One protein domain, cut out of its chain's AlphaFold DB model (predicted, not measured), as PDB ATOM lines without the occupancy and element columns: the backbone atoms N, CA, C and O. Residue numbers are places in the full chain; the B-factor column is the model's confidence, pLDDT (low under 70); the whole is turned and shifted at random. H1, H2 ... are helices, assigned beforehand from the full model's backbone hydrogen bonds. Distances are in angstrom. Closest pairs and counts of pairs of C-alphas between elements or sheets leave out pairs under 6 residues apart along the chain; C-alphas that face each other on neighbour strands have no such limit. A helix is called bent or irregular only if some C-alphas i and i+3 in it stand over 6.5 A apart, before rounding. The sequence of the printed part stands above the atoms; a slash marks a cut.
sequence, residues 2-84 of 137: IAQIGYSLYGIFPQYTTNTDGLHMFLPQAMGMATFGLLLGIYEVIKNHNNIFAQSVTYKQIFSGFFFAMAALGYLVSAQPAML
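AT A GLANCE: This is residues 2 to 84 of the 137 residues of the protein "Putative ribose uptake protein RbsU, GRP transporter family" of Lentilactobacillus curieae (UniProt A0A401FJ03). Two long helices, H2 and H3, fold back on each other as a loose helical hairpin: a link joins them at one end, they touch near the other end, and a gap lies between them along the way. A shorter helix, H1, comes near H2 at the end away from that link, and its residues 2 to 9 stick out free. The printed part has 83 residues with three named helices, H1, H2 and H3 in chain order, and no named strand; its class is all helix. It is loose, with a radius of gyration of the C-alphas of 15.5 A, and a rod in outline, spanning 48 by 22 by 21 A.

HOW THE PARTS SIT: Begin with H2, residues 22 to 48, the longest helix. With its residues 22 to 30 alone it touches residues 69 to 77 of H3, residues 56 to 78; look at the closest C-alphas, those of Gly 22 and Leu 76, 5.5 A apart. This hairpin's helices run opposite ways at a shallow tilt of 24 degrees. H1, residues 2 to 16, is close to H2 but not clearly touching, its closest C-alphas being those of Pro 14 and Met 25, 6.5 A apart. They run opposite ways at a shallow tilt of 31 degrees. H1 and H3 are apart. O i to N i+4 pairs within hydrogen-bond range number 8 of 11 in H1, 21 of 23 in H2 and 17 of 19 in H3.

IN THESE COORDINATES: Find C-alpha 22 at (186.733, 204.825, 262.451); from there H2 runs 37.5 A to C-alpha 48 at (206.296, 184.251, 287.027). H3 covers 33.9 A and ends at C-alpha 78, at (184.080, 212.126, 267.606). H1 spans 21.0 A and is only just irregular: C-alphas 11 and 14 are 6.6 A apart.

THE WHOLE: The C-alphas farthest apart, those of His 49 and Ala 82, are 49.0 A apart. The printed part has no cut; the link from H1 to H2 is tight, with 5 residues, and that from H2 to H3 short, with 7. The mean pLDDT of the printed part is 70.3; look for values under 70 at residues 2 to 25, 49 to 50, 52 to 54 and 75 to 84.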
ATOM      1  N   ILE A   2     207.656 205.929 276.437       59.94
ATOM      2  CA  ILE A   2     207.352 204.856 275.455       59.94
ATOM      3  C   ILE A   2     205.836 204.606 275.307       59.94
ATOM      4  O   ILE A   2     205.325 204.572 274.192       59.94
ATOM      5  N   ALA A   3     205.094 204.542 276.418       58.88
ATOM      6  CA  ALA A   3     203.636 204.374 276.396       58.88
ATOM      7  C   ALA A   3     202.891 205.544 275.723       58.88
ATOM      8  O   ALA A   3     201.851 205.346 275.104       58.88
ATOM      9  N   GLN A   4     203.434 206.758 275.812       58.53
ATOM     10  CA  GLN A   4     202.815 207.962 275.261       58.53
ATOM     11  C   GLN A   4     203.033 208.050 273.750       58.53
ATOM     12  O   GLN A   4     202.103 208.359 273.021       58.53
ATOM     13  N   ILE A   5     204.224 207.669 273.277       67.31
ATOM     14  CA  ILE A   5     204.506 207.498 271.847       67.31
ATOM     15  C   ILE A   5     203.599 206.404 271.263       67.31
ATOM     16  O   ILE A   5     202.996 206.606 270.214       67.31
ATOM     17  N   GLY A   6     203.438 205.281 271.971       63.34
ATOM     18  CA  GLY A   6     202.521 204.209 271.574       63.34
ATOM     19  C   GLY A   6     201.057 204.654 271.513       63.34
ATOM     20  O   GLY A   6     200.358 204.306 270.567       63.34
ATOM     21  N   TYR A   7     200.602 205.466 272.473       65.06
ATOM     22  CA  TYR A   7     199.242 206.013 272.477       65.06
ATOM     23  C   TYR A   7     199.014 207.043 271.359       65.06
ATOM     24  O   TYR A   7     197.975 207.028 270.702       65.06
ATOM     25  N   SER A   8     200.001 207.899 271.084       60.84
ATOM     26  CA  SER A   8     199.939 208.816 269.943       60.84
ATOM     27  C   SER A   8     199.878 208.046 268.626       60.84
ATOM     28  O   SER A   8     199.017 208.327 267.801       60.84
ATOM     29  N   LEU A   9     200.712 207.013 268.448       65.69
ATOM     30  CA  LEU A   9     200.637 206.130 267.281       65.69
ATOM     31  C   LEU A   9     199.270 205.440 267.189       65.69
ATOM     32  O   LEU A   9     198.673 205.438 266.121       65.69
ATOM     33  N   TYR A  10     198.727 204.933 268.297       63.41
ATOM     34  CA  TYR A  10     197.379 204.355 268.358       63.41
ATOM     35  C   TYR A  10     196.295 205.314 267.841       63.41
ATOM     36  O   TYR A  10     195.396 204.886 267.119       63.41
ATOM     37  N   GLY A  11     196.383 206.604 268.176       62.88
ATOM     38  CA  GLY A  11     195.451 207.622 267.689       62.88
ATOM     39  C   GLY A  11     195.683 208.031 266.232       62.88
ATOM     40  O   GLY A  11     194.756 208.519 265.588       62.88
ATOM     41  N   ILE A  12     196.902 207.833 265.713       63.16
ATOM     42  CA  ILE A  12     197.343 208.276 264.382       63.16
ATOM     43  C   ILE A  12     197.233 207.194 263.305       63.16
ATOM     44  O   ILE A  12     196.921 207.490 262.155       63.16
ATOM     45  N   PHE A  13     197.413 205.928 263.662       62.84
ATOM     46  CA  PHE A  13     197.306 204.808 262.728       62.84
ATOM     47  C   PHE A  13     195.975 204.745 261.968       62.84
ATOM     48  O   PHE A  13     196.017 204.534 260.755       62.84
ATOM     49  N   PRO A  14     194.816 205.002 262.608       57.28
ATOM     50  CA  PRO A  14     193.541 204.995 261.907       57.28
ATOM     51  C   PRO A  14     193.404 206.068 260.812       57.28
ATOM     52  O   PRO A  14     192.509 206.014 259.978       57.28
ATOM     53  N   GLN A  15     194.291 207.062 260.814       55.78
ATOM     54  CA  GLN A  15     194.250 208.222 259.926       55.78
ATOM     55  C   GLN A  15     194.953 207.956 258.586       55.78
ATOM     56  O   GLN A  15     194.623 208.577 257.580       55.78
ATOM     57  N   TYR A  16     195.928 207.040 258.570       54.66
ATOM     58  CA  TYR A  16     196.731 206.721 257.382       54.66
ATOM     59  C   TYR A  16     196.048 205.725 256.437       54.66
ATOM     60  O   TYR A  16     196.444 205.594 255.279       54.66
ATOM     61  N   THR A  17     195.011 205.030 256.901       52.97
ATOM     62  CA  THR A  17     194.185 204.146 256.076       52.97
ATOM     63  C   THR A  17     193.048 204.940 255.440       52.97
ATOM     64  O   THR A  17     191.918 204.972 255.926       52.97
ATOM     65  N   THR A  18     193.360 205.603 254.327       47.81
ATOM     66  CA  THR A  18     192.390 206.245 253.434       47.81
ATOM     67  C   THR A  18     191.323 205.212 253.030       47.81
ATOM     68  O   THR A  18     191.666 204.236 252.367       47.81
ATOM     69  N   ASN A  19     190.055 205.428 253.416       49.41
ATOM     70  CA  ASN A  19     188.841 204.612 253.149       49.41
ATOM     71  C   ASN A  19     188.312 203.693 254.264       49.41
ATOM     72  O   ASN A  19     187.433 202.877 253.991       49.41
ATOM     73  N   THR A  20     188.773 203.787 255.510       51.72
ATOM     74  CA  THR A  20     188.195 202.961 256.585       51.72
ATOM     75  C   THR A  20     187.509 203.836 257.626       51.72
ATOM     76  O   THR A  20     188.134 204.695 258.238       51.72
ATOM     77  N   ASP A  21     186.202 203.638 257.798       61.06
ATOM     78  CA  ASP A  21     185.413 204.288 258.843       61.06
ATOM     79  C   ASP A  21     186.045 204.005 260.221       61.06
ATOM     80  O   ASP A  21     186.505 202.887 260.471       61.06
ATOM     81  N   GLY A  22     186.094 204.983 261.130       57.69
ATOM     82  CA  GLY A  22     186.733 204.825 262.451       57.69
ATOM     83  C   GLY A  22     186.173 203.635 263.248       57.69
ATOM     84  O   GLY A  22     186.890 202.978 264.003       57.69
ATOM     85  N   LEU A  23     184.913 203.286 262.982       62.94
ATOM     86  CA  LEU A  23     184.225 202.093 263.476       62.94
ATOM     87  C   LEU A  23     184.797 200.770 262.942       62.94
ATOM     88  O   LEU A  23     184.883 199.793 263.684       62.94
ATOM     89  N   HIS A  24     185.229 200.723 261.682       65.75
ATOM     90  CA  HIS A  24     185.840 199.528 261.097       65.75
ATOM     91  C   HIS A  24     187.249 199.266 261.637       65.75
ATOM     92  O   HIS A  24     187.676 198.115 261.665       65.75
ATOM     93  N   MET A  25     187.951 200.296 262.117       66.12
ATOM     94  CA  MET A  25     189.262 200.146 262.763       66.12
ATOM     95  C   MET A  25     189.184 199.807 264.246       66.12
ATOM     96  O   MET A  25     190.118 199.204 264.777       66.12
ATOM     97  N   PHE A  26     188.058 200.100 264.897       71.56
ATOM     98  CA  PHE A  26     187.830 199.708 266.282       71.56
ATOM     99  C   PHE A  26     187.882 198.185 266.474       71.56
ATOM    100  O   PHE A  26     188.469 197.705 267.440       71.56
ATOM    101  N   LEU A  27     187.310 197.406 265.548       75.19
ATOM    102  CA  LEU A  27     187.236 195.949 265.690       75.19
ATOM    103  C   LEU A  27     188.624 195.263 265.616       75.19
ATOM    104  O   LEU A  27     188.956 194.523 266.545       75.19
ATOM    105  N   PRO A  28     189.487 195.533 264.612       75.44
ATOM    106  CA  PRO A  28     190.874 195.060 264.601       75.44
ATOM    107  C   PRO A  28     191.681 195.522 265.819       75.44
ATOM    108  O   PRO A  28     192.497 194.773 266.350       75.44
ATOM    109  N   GLN A  29     191.443 196.747 266.286       73.31
ATOM    110  CA  GLN A  29     192.140 197.335 267.424       73.31
ATOM    111  C   GLN A  29     191.758 196.668 268.751       73.31
ATOM    112  O   GLN A  29     192.641 196.299 269.529       73.31
ATOM    113  N   ALA A  30     190.465 196.440 268.984       79.88
ATOM    114  CA  ALA A  30     189.962 195.697 270.134       79.88
ATOM    115  C   ALA A  30     190.497 194.256 270.140       79.88
ATOM    116  O   ALA A  30     190.958 193.769 271.173       79.88
ATOM    117  N   MET A  31     190.525 193.603 268.973       81.75
ATOM    118  CA  MET A  31     191.122 192.275 268.801       81.75
ATOM    119  C   MET A  31     192.625 192.272 269.108       81.75
ATOM    120  O   MET A  31     193.111 191.367 269.789       81.75
ATOM    121  N   GLY A  32     193.366 193.291 268.663       82.25
ATOM    122  CA  GLY A  32     194.792 193.448 268.956       82.25
ATOM    123  C   GLY A  32     195.070 193.630 270.449       82.25
ATOM    124  O   GLY A  32     195.921 192.934 271.005       82.25
ATOM    125  N   MET A  33     194.310 194.500 271.121       83.31
ATOM    126  CA  MET A  33     194.414 194.708 272.571       83.31
ATOM    127  C   MET A  33     194.069 193.440 273.361       83.31
ATOM    128  O   MET A  33     194.798 193.081 274.285       83.31
ATOM    129  N   ALA A  34     193.006 192.727 272.973       83.62
ATOM    130  CA  ALA A  34     192.611 191.471 273.608       83.62
ATOM    131  C   ALA A  34     193.673 190.376 273.426       83.62
ATOM    132  O   ALA A  34     194.045 189.703 274.387       83.62
ATOM    133  N   THR A  35     194.211 190.236 272.212       83.94
ATOM    134  CA  THR A  35     195.249 189.243 271.897       83.94
ATOM    135  C   THR A  35     196.534 189.533 272.666       83.94
ATOM    136  O   THR A  35     197.106 188.634 273.277       83.94
ATOM    137  N   PHE A  36     196.974 190.793 272.701       84.75
ATOM    138  CA  PHE A  36     198.172 191.182 273.441       84.75
ATOM    139  C   PHE A  36     198.000 190.990 274.956       84.75
ATOM    140  O   PHE A  36     198.897 190.463 275.612       84.75
ATOM    141  N   GLY A  37     196.830 191.337 275.503       82.38
ATOM    142  CA  GLY A  37     196.496 191.089 276.907       82.38
ATOM    143  C   GLY A  37     196.502 189.602 277.269       82.38
ATOM    144  O   GLY A  37     197.043 189.227 278.308       82.38
ATOM    145  N   LEU A  38     195.977 188.738 276.393       83.81
ATOM    146  CA  LEU A  38     196.031 187.283 276.564       83.81
ATOM    147  C   LEU A  38     197.464 186.747 276.515       83.81
ATOM    148  O   LEU A  38     197.829 185.928 277.355       83.81
ATOM    149  N   LEU A  39     198.288 187.221 275.578       85.56
ATOM    150  CA  LEU A  39     199.691 186.814 275.468       85.56
ATOM    151  C   LEU A  39     200.505 187.216 276.701       85.56
ATOM    152  O   LEU A  39     201.278 186.403 277.200       85.56
ATOM    153  N   LEU A  40     200.306 188.431 277.221       82.81
ATOM    154  CA  LEU A  40     200.908 188.856 278.488       82.81
ATOM    155  C   LEU A  40     200.407 188.004 279.658       82.81
ATOM    156  O   LEU A  40     201.208 187.557 280.474       82.81
ATOM    157  N   GLY A  41     199.102 187.715 279.688       79.19
ATOM    158  CA  GLY A  41     198.485 186.820 280.662       79.19
ATOM    159  C   GLY A  41     199.162 185.448 280.704       79.19
ATOM    160  O   GLY A  41     199.572 184.973 281.760       79.19
ATOM    161  N   ILE A  42     199.331 184.834 279.534       81.00
ATOM    162  CA  ILE A  42     199.995 183.538 279.362       81.00
ATOM    163  C   ILE A  42     201.485 183.628 279.723       81.00
ATOM    164  O   ILE A  42     201.998 182.757 280.423       81.00
ATOM    165  N   TYR A  43     202.181 184.682 279.292       81.81
ATOM    166  CA  TYR A  43     203.596 184.895 279.602       81.81
ATOM    167  C   TYR A  43     203.853 184.954 281.110       81.81
ATOM    168  O   TYR A  43     204.802 184.352 281.610       81.81
ATOM    169  N   GLU A  44     202.998 185.650 281.845       77.81
ATOM    170  CA  GLU A  44     203.157 185.845 283.281       77.81
ATOM    171  C   GLU A  44     202.788 184.592 284.090       77.81
ATOM    172  O   GLU A  44     203.455 184.279 285.078       77.81
ATOM    173  N   VAL A  45     201.824 183.805 283.605       78.62
ATOM    174  CA  VAL A  45     201.524 182.464 284.133       78.62
ATOM    175  C   VAL A  45     202.716 181.521 283.947       78.62
ATOM    176  O   VAL A  45     203.083 180.811 284.881       78.62
ATOM    177  N   ILE A  46     203.339 181.523 282.763       75.25
ATOM    178  CA  ILE A  46     204.452 180.621 282.430       75.25
ATOM    179  C   ILE A  46     205.743 181.029 283.146       75.25
ATOM    180  O   ILE A  46     206.468 180.166 283.633       75.25
ATOM    181  N   LYS A  47     206.058 182.329 283.192       74.81
ATOM    182  CA  LYS A  47     207.374 182.812 283.632       74.81
ATOM    183  C   LYS A  47     207.428 183.211 285.104       74.81
ATOM    184  O   LYS A  47     208.459 183.016 285.739       74.81
ATOM    185  N   ASN A  48     206.342 183.762 285.646       71.81
ATOM    186  CA  ASN A  48     206.296 184.251 287.027       71.81
ATOM    187  C   ASN A  48     205.461 183.342 287.947       71.81
ATOM    188  O   ASN A  48     205.296 183.672 289.118       71.81
ATOM    189  N   HIS A  49     204.905 182.232 287.430       66.94
ATOM    190  CA  HIS A  49     203.959 181.343 288.130       66.94
ATOM    191  C   HIS A  49     202.766 182.076 288.770       66.94
ATOM    192  O   HIS A  49     202.085 181.544 289.648       66.94
ATOM    193  N   ASN A  50     202.492 183.304 288.327       69.44
ATOM    194  CA  ASN A  50     201.427 184.127 288.863       69.44
ATOM    195  C   ASN A  50     200.176 183.889 288.023       69.44
ATOM    196  O   ASN A  50     200.097 184.323 286.873       69.44
ATOM    197  N   ASN A  51     199.204 183.160 288.573       70.75
ATOM    198  CA  ASN A  51     198.002 182.814 287.828       70.75
ATOM    199  C   ASN A  51     197.006 183.982 287.805       70.75
ATOM    200  O   ASN A  51     196.029 184.012 288.558       70.75
ATOM    201  N   ILE A  52     197.258 184.948 286.921       69.25
ATOM    202  CA  ILE A  52     196.447 186.165 286.775       69.25
ATOM    203  C   ILE A  52     194.986 185.825 286.427       69.25
ATOM    204  O   ILE A  52     194.069 186.531 286.836       69.25
ATOM    205  N   PHE A  53     194.728 184.697 285.757       68.19
ATOM    206  CA  PHE A  53     193.371 184.237 285.427       68.19
ATOM    207  C   PHE A  53     192.552 183.772 286.642       68.19
ATOM    208  O   PHE A  53     191.322 183.777 286.590       68.19
ATOM    209  N   ALA A  54     193.207 183.397 287.745       68.69
ATOM    210  CA  ALA A  54     192.540 183.009 288.991       68.69
ATOM    211  C   ALA A  54     192.282 184.204 289.928       68.69
ATOM    212  O   ALA A  54     191.542 184.084 290.906       68.69
ATOM    213  N   GLN A  55     192.873 185.370 289.653       75.19
ATOM    214  CA  GLN A  55     192.679 186.551 290.483       75.19
ATOM    215  C   GLN A  55     191.343 187.237 290.179       75.19
ATOM    216  O   GLN A  55     191.067 187.652 289.056       75.19
ATOM    217  N   SER A  56     190.551 187.486 291.227       71.81
ATOM    218  CA  SER A  56     189.338 188.322 291.137       71.81
ATOM    219  C   SER A  56     189.618 189.747 290.638       71.81
ATOM    220  O   SER A  56     188.719 190.405 290.116       71.81
ATOM    221  N   VAL A  57     190.853 190.239 290.784       76.62
ATOM    222  CA  VAL A  57     191.268 191.560 290.286       76.62
ATOM    223  C   VAL A  57     191.163 191.628 288.760       76.62
ATOM    224  O   VAL A  57     190.672 192.621 288.235       76.62
ATOM    225  N   THR A  58     191.505 190.550 288.054       77.56
ATOM    226  CA  THR A  58     191.417 190.459 286.589       77.56
ATOM    227  C   THR A  58     189.985 190.642 286.101       77.56
ATOM    228  O   THR A  58     189.736 191.421 285.185       77.56
ATOM    229  N   TYR A  59     189.019 190.018 286.778       78.50
ATOM    230  CA  TYR A  59     187.598 190.173 286.453       78.50
ATOM    231  C   TYR A  59     187.079 191.586 286.743       78.50
ATOM    232  O   TYR A  59     186.289 192.122 285.968       78.50
ATOM    233  N   LYS A  60     187.565 192.240 287.807       80.12
ATOM    234  CA  LYS A  60     187.269 193.664 288.054       80.12
ATOM    235  C   LYS A  60     187.868 194.563 286.971       80.12
ATOM    236  O   LYS A  60     187.254 195.557 286.590       80.12
ATOM    237  N   GLN A  61     189.028 194.198 286.432       80.38
ATOM    238  CA  GLN A  61     189.681 194.956 285.371       80.38
ATOM    239  C   GLN A  61     188.921 194.878 284.042       80.38
ATOM    240  O   GLN A  61     188.895 195.867 283.312       80.38
ATOM    241  N   ILE A  62     188.230 193.766 283.758       83.31
ATOM    242  CA  ILE A  62     187.333 193.648 282.592       83.31
ATOM    243  C   ILE A  62     186.232 194.716 282.644       83.31
ATOM    244  O   ILE A  62     185.952 195.356 281.633       83.31
ATOM    245  N   PHE A  63     185.658 194.973 283.825       83.12
ATOM    246  CA  PHE A  63     184.658 196.031 284.000       83.12
ATOM    247  C   PHE A  63     185.233 197.418 283.677       83.12
ATOM    248  O   PHE A  63     184.620 198.180 282.936       83.12
ATOM    249  N   SER A  64     186.445 197.733 284.146       78.69
ATOM    250  CA  SER A  64     187.130 198.979 283.764       78.69
ATOM    251  C   SER A  64     187.445 199.037 282.263       78.69
ATOM    252  O   SER A  64     187.327 200.100 281.651       78.69
ATOM    253  N   GLY A  65     187.833 197.909 281.664       81.62
ATOM    254  CA  GLY A  65     188.111 197.784 280.233       81.62
ATOM    255  C   GLY A  65     186.877 198.032 279.365       81.62
ATOM    256  O   GLY A  65     186.996 198.624 278.296       81.62
ATOM    257  N   PHE A  66     185.686 197.667 279.842       84.12
ATOM    258  CA  PHE A  66     184.423 197.944 279.159       84.12
ATOM    259  C   PHE A  66     184.151 199.452 279.022       84.12
ATOM    260  O   PHE A  66     183.892 199.936 277.920       84.12
ATOM    261  N   PHE A  67     184.286 200.224 280.107       81.38
ATOM    262  CA  PHE A  67     184.137 201.686 280.041       81.38
ATOM    263  C   PHE A  67     185.240 202.346 279.215       81.38
ATOM    264  O   PHE A  67     184.978 203.313 278.501       81.38
ATOM    265  N   PHE A  68     186.459 201.804 279.262       81.06
ATOM    266  CA  PHE A  68     187.542 202.255 278.394       81.06
ATOM    267  C   PHE A  68     187.204 202.043 276.912       81.06
ATOM    268  O   PHE A  68     187.386 202.956 276.113       81.06
ATOM    269  N   ALA A  69     186.650 200.885 276.547       77.62
ATOM    270  CA  ALA A  69     186.212 200.603 275.185       77.62
ATOM    271  C   ALA A  69     185.093 201.558 274.733       77.62
ATOM    272  O   ALA A  69     185.143 202.065 273.614       77.62
ATOM    273  N   MET A  70     184.134 201.877 275.609       79.44
ATOM    274  CA  MET A  70     183.111 202.892 275.328       79.44
ATOM    275  C   MET A  70     183.707 204.289 275.112       79.44
ATOM    276  O   MET A  70     183.300 204.991 274.189       79.44
ATOM    277  N   ALA A  71     184.684 204.692 275.926       75.25
ATOM    278  CA  ALA A  71     185.373 205.970 275.764       75.25
ATOM    279  C   ALA A  71     186.200 206.014 274.467       75.25
ATOM    280  O   ALA A  71     186.167 207.012 273.751       75.25
ATOM    281  N   ALA A  72     186.889 204.922 274.129       74.94
ATOM    282  CA  ALA A  72     187.640 204.785 272.883       74.94
ATOM    283  C   ALA A  72     186.722 204.832 271.652       74.94
ATOM    284  O   ALA A  72     187.052 205.499 270.674       74.94
ATOM    285  N   LEU A  73     185.547 204.197 271.715       74.44
ATOM    286  CA  LEU A  73     184.505 204.325 270.693       74.44
ATOM    287  C   LEU A  73     184.009 205.764 270.571       74.44
ATOM    288  O   LEU A  73     183.961 206.295 269.466       74.44
ATOM    289  N   GLY A  74     183.690 206.415 271.693       73.19
ATOM    290  CA  GLY A  74     183.276 207.819 271.711       73.19
ATOM    291  C   GLY A  74     184.325 208.743 271.091       73.19
ATOM    292  O   GLY A  74     183.976 209.636 270.320       73.19
ATOM    293  N   TYR A  75     185.610 208.485 271.352       69.69
ATOM    294  CA  TYR A  75     186.723 209.184 270.715       69.69
ATOM    295  C   TYR A  75     186.773 208.931 269.205       69.69
ATOM    296  O   TYR A  75     186.815 209.893 268.447       69.69
ATOM    297  N   LEU A  76     186.725 207.672 268.754       66.62
ATOM    298  CA  LEU A  76     186.784 207.330 267.327       66.62
ATOM    299  C   LEU A  76     185.593 207.890 266.538       66.62
ATOM    300  O   LEU A  76     185.776 208.357 265.417       66.62
ATOM    301  N   VAL A  77     184.397 207.894 267.130       66.88
ATOM    302  CA  VAL A  77     183.197 208.514 266.547       66.88
ATOM    303  C   VAL A  77     183.335 210.040 266.512       66.88
ATOM    304  O   VAL A  77     183.043 210.657 265.495       66.88
ATOM    305  N   SER A  78     183.848 210.667 267.575       59.22
ATOM    306  CA  SER A  78     184.080 212.126 267.606       59.22
ATOM    307  C   SER A  78     185.201 212.572 266.658       59.22
ATOM    308  O   SER A  78     185.180 213.688 266.144       59.22
ATOM    309  N   ALA A  79     186.170 211.689 266.416       57.66
ATOM    310  CA  ALA A  79     187.272 211.858 265.481       57.66
ATOM    311  C   ALA A  79     186.848 211.732 264.010       57.66
ATOM    312  O   ALA A  79     187.627 212.101 263.128       57.66
ATOM    313  N   GLN A  80     185.634 211.240 263.723       59.12
ATOM    314  CA  GLN A  80     185.117 211.245 262.361       59.12
ATOM    315  C   GLN A  80     185.014 212.694 261.843       59.12
ATOM    316  O   GLN A  80     184.578 213.590 262.578       59.12
ATOM    317  N   PRO A  81     185.355 212.941 260.563       51.94
ATOM    318  CA  PRO A  81     185.352 214.283 259.975       51.94
ATOM    319  C   PRO A  81     183.992 214.998 260.039       51.94
ATOM    320  O   PRO A  81     183.941 216.219 259.947       51.94
ATOM    321  N   ALA A  82     182.897 214.248 260.187       50.34
ATOM    322  CA  ALA A  82     181.525 214.752 260.162       50.34
ATOM    323  C   ALA A  82     181.012 215.316 261.505       50.34
ATOM    324  O   ALA A  82     179.933 215.902 261.522       50.34
ATOM    325  N   MET A  83     181.737 215.130 262.616       53.31
ATOM    326  CA  MET A  83     181.286 215.529 263.961       53.31
ATOM    327  C   MET A  83     182.083 216.715 264.523       53.31
ATOM    328  O   MET A  83     181.554 217.816 264.628       53.31
ATOM    329  N   LEU A  84     183.347 216.504 264.906       50.28
ATOM    330  CA  LEU A  84     184.166 217.505 265.616       50.28
ATOM    331  C   LEU A  84     185.580 217.661 265.030       50.28
ATOM    332  O   LEU A  84     186.253 218.655 265.307       50.28
TER     333      LEU A  84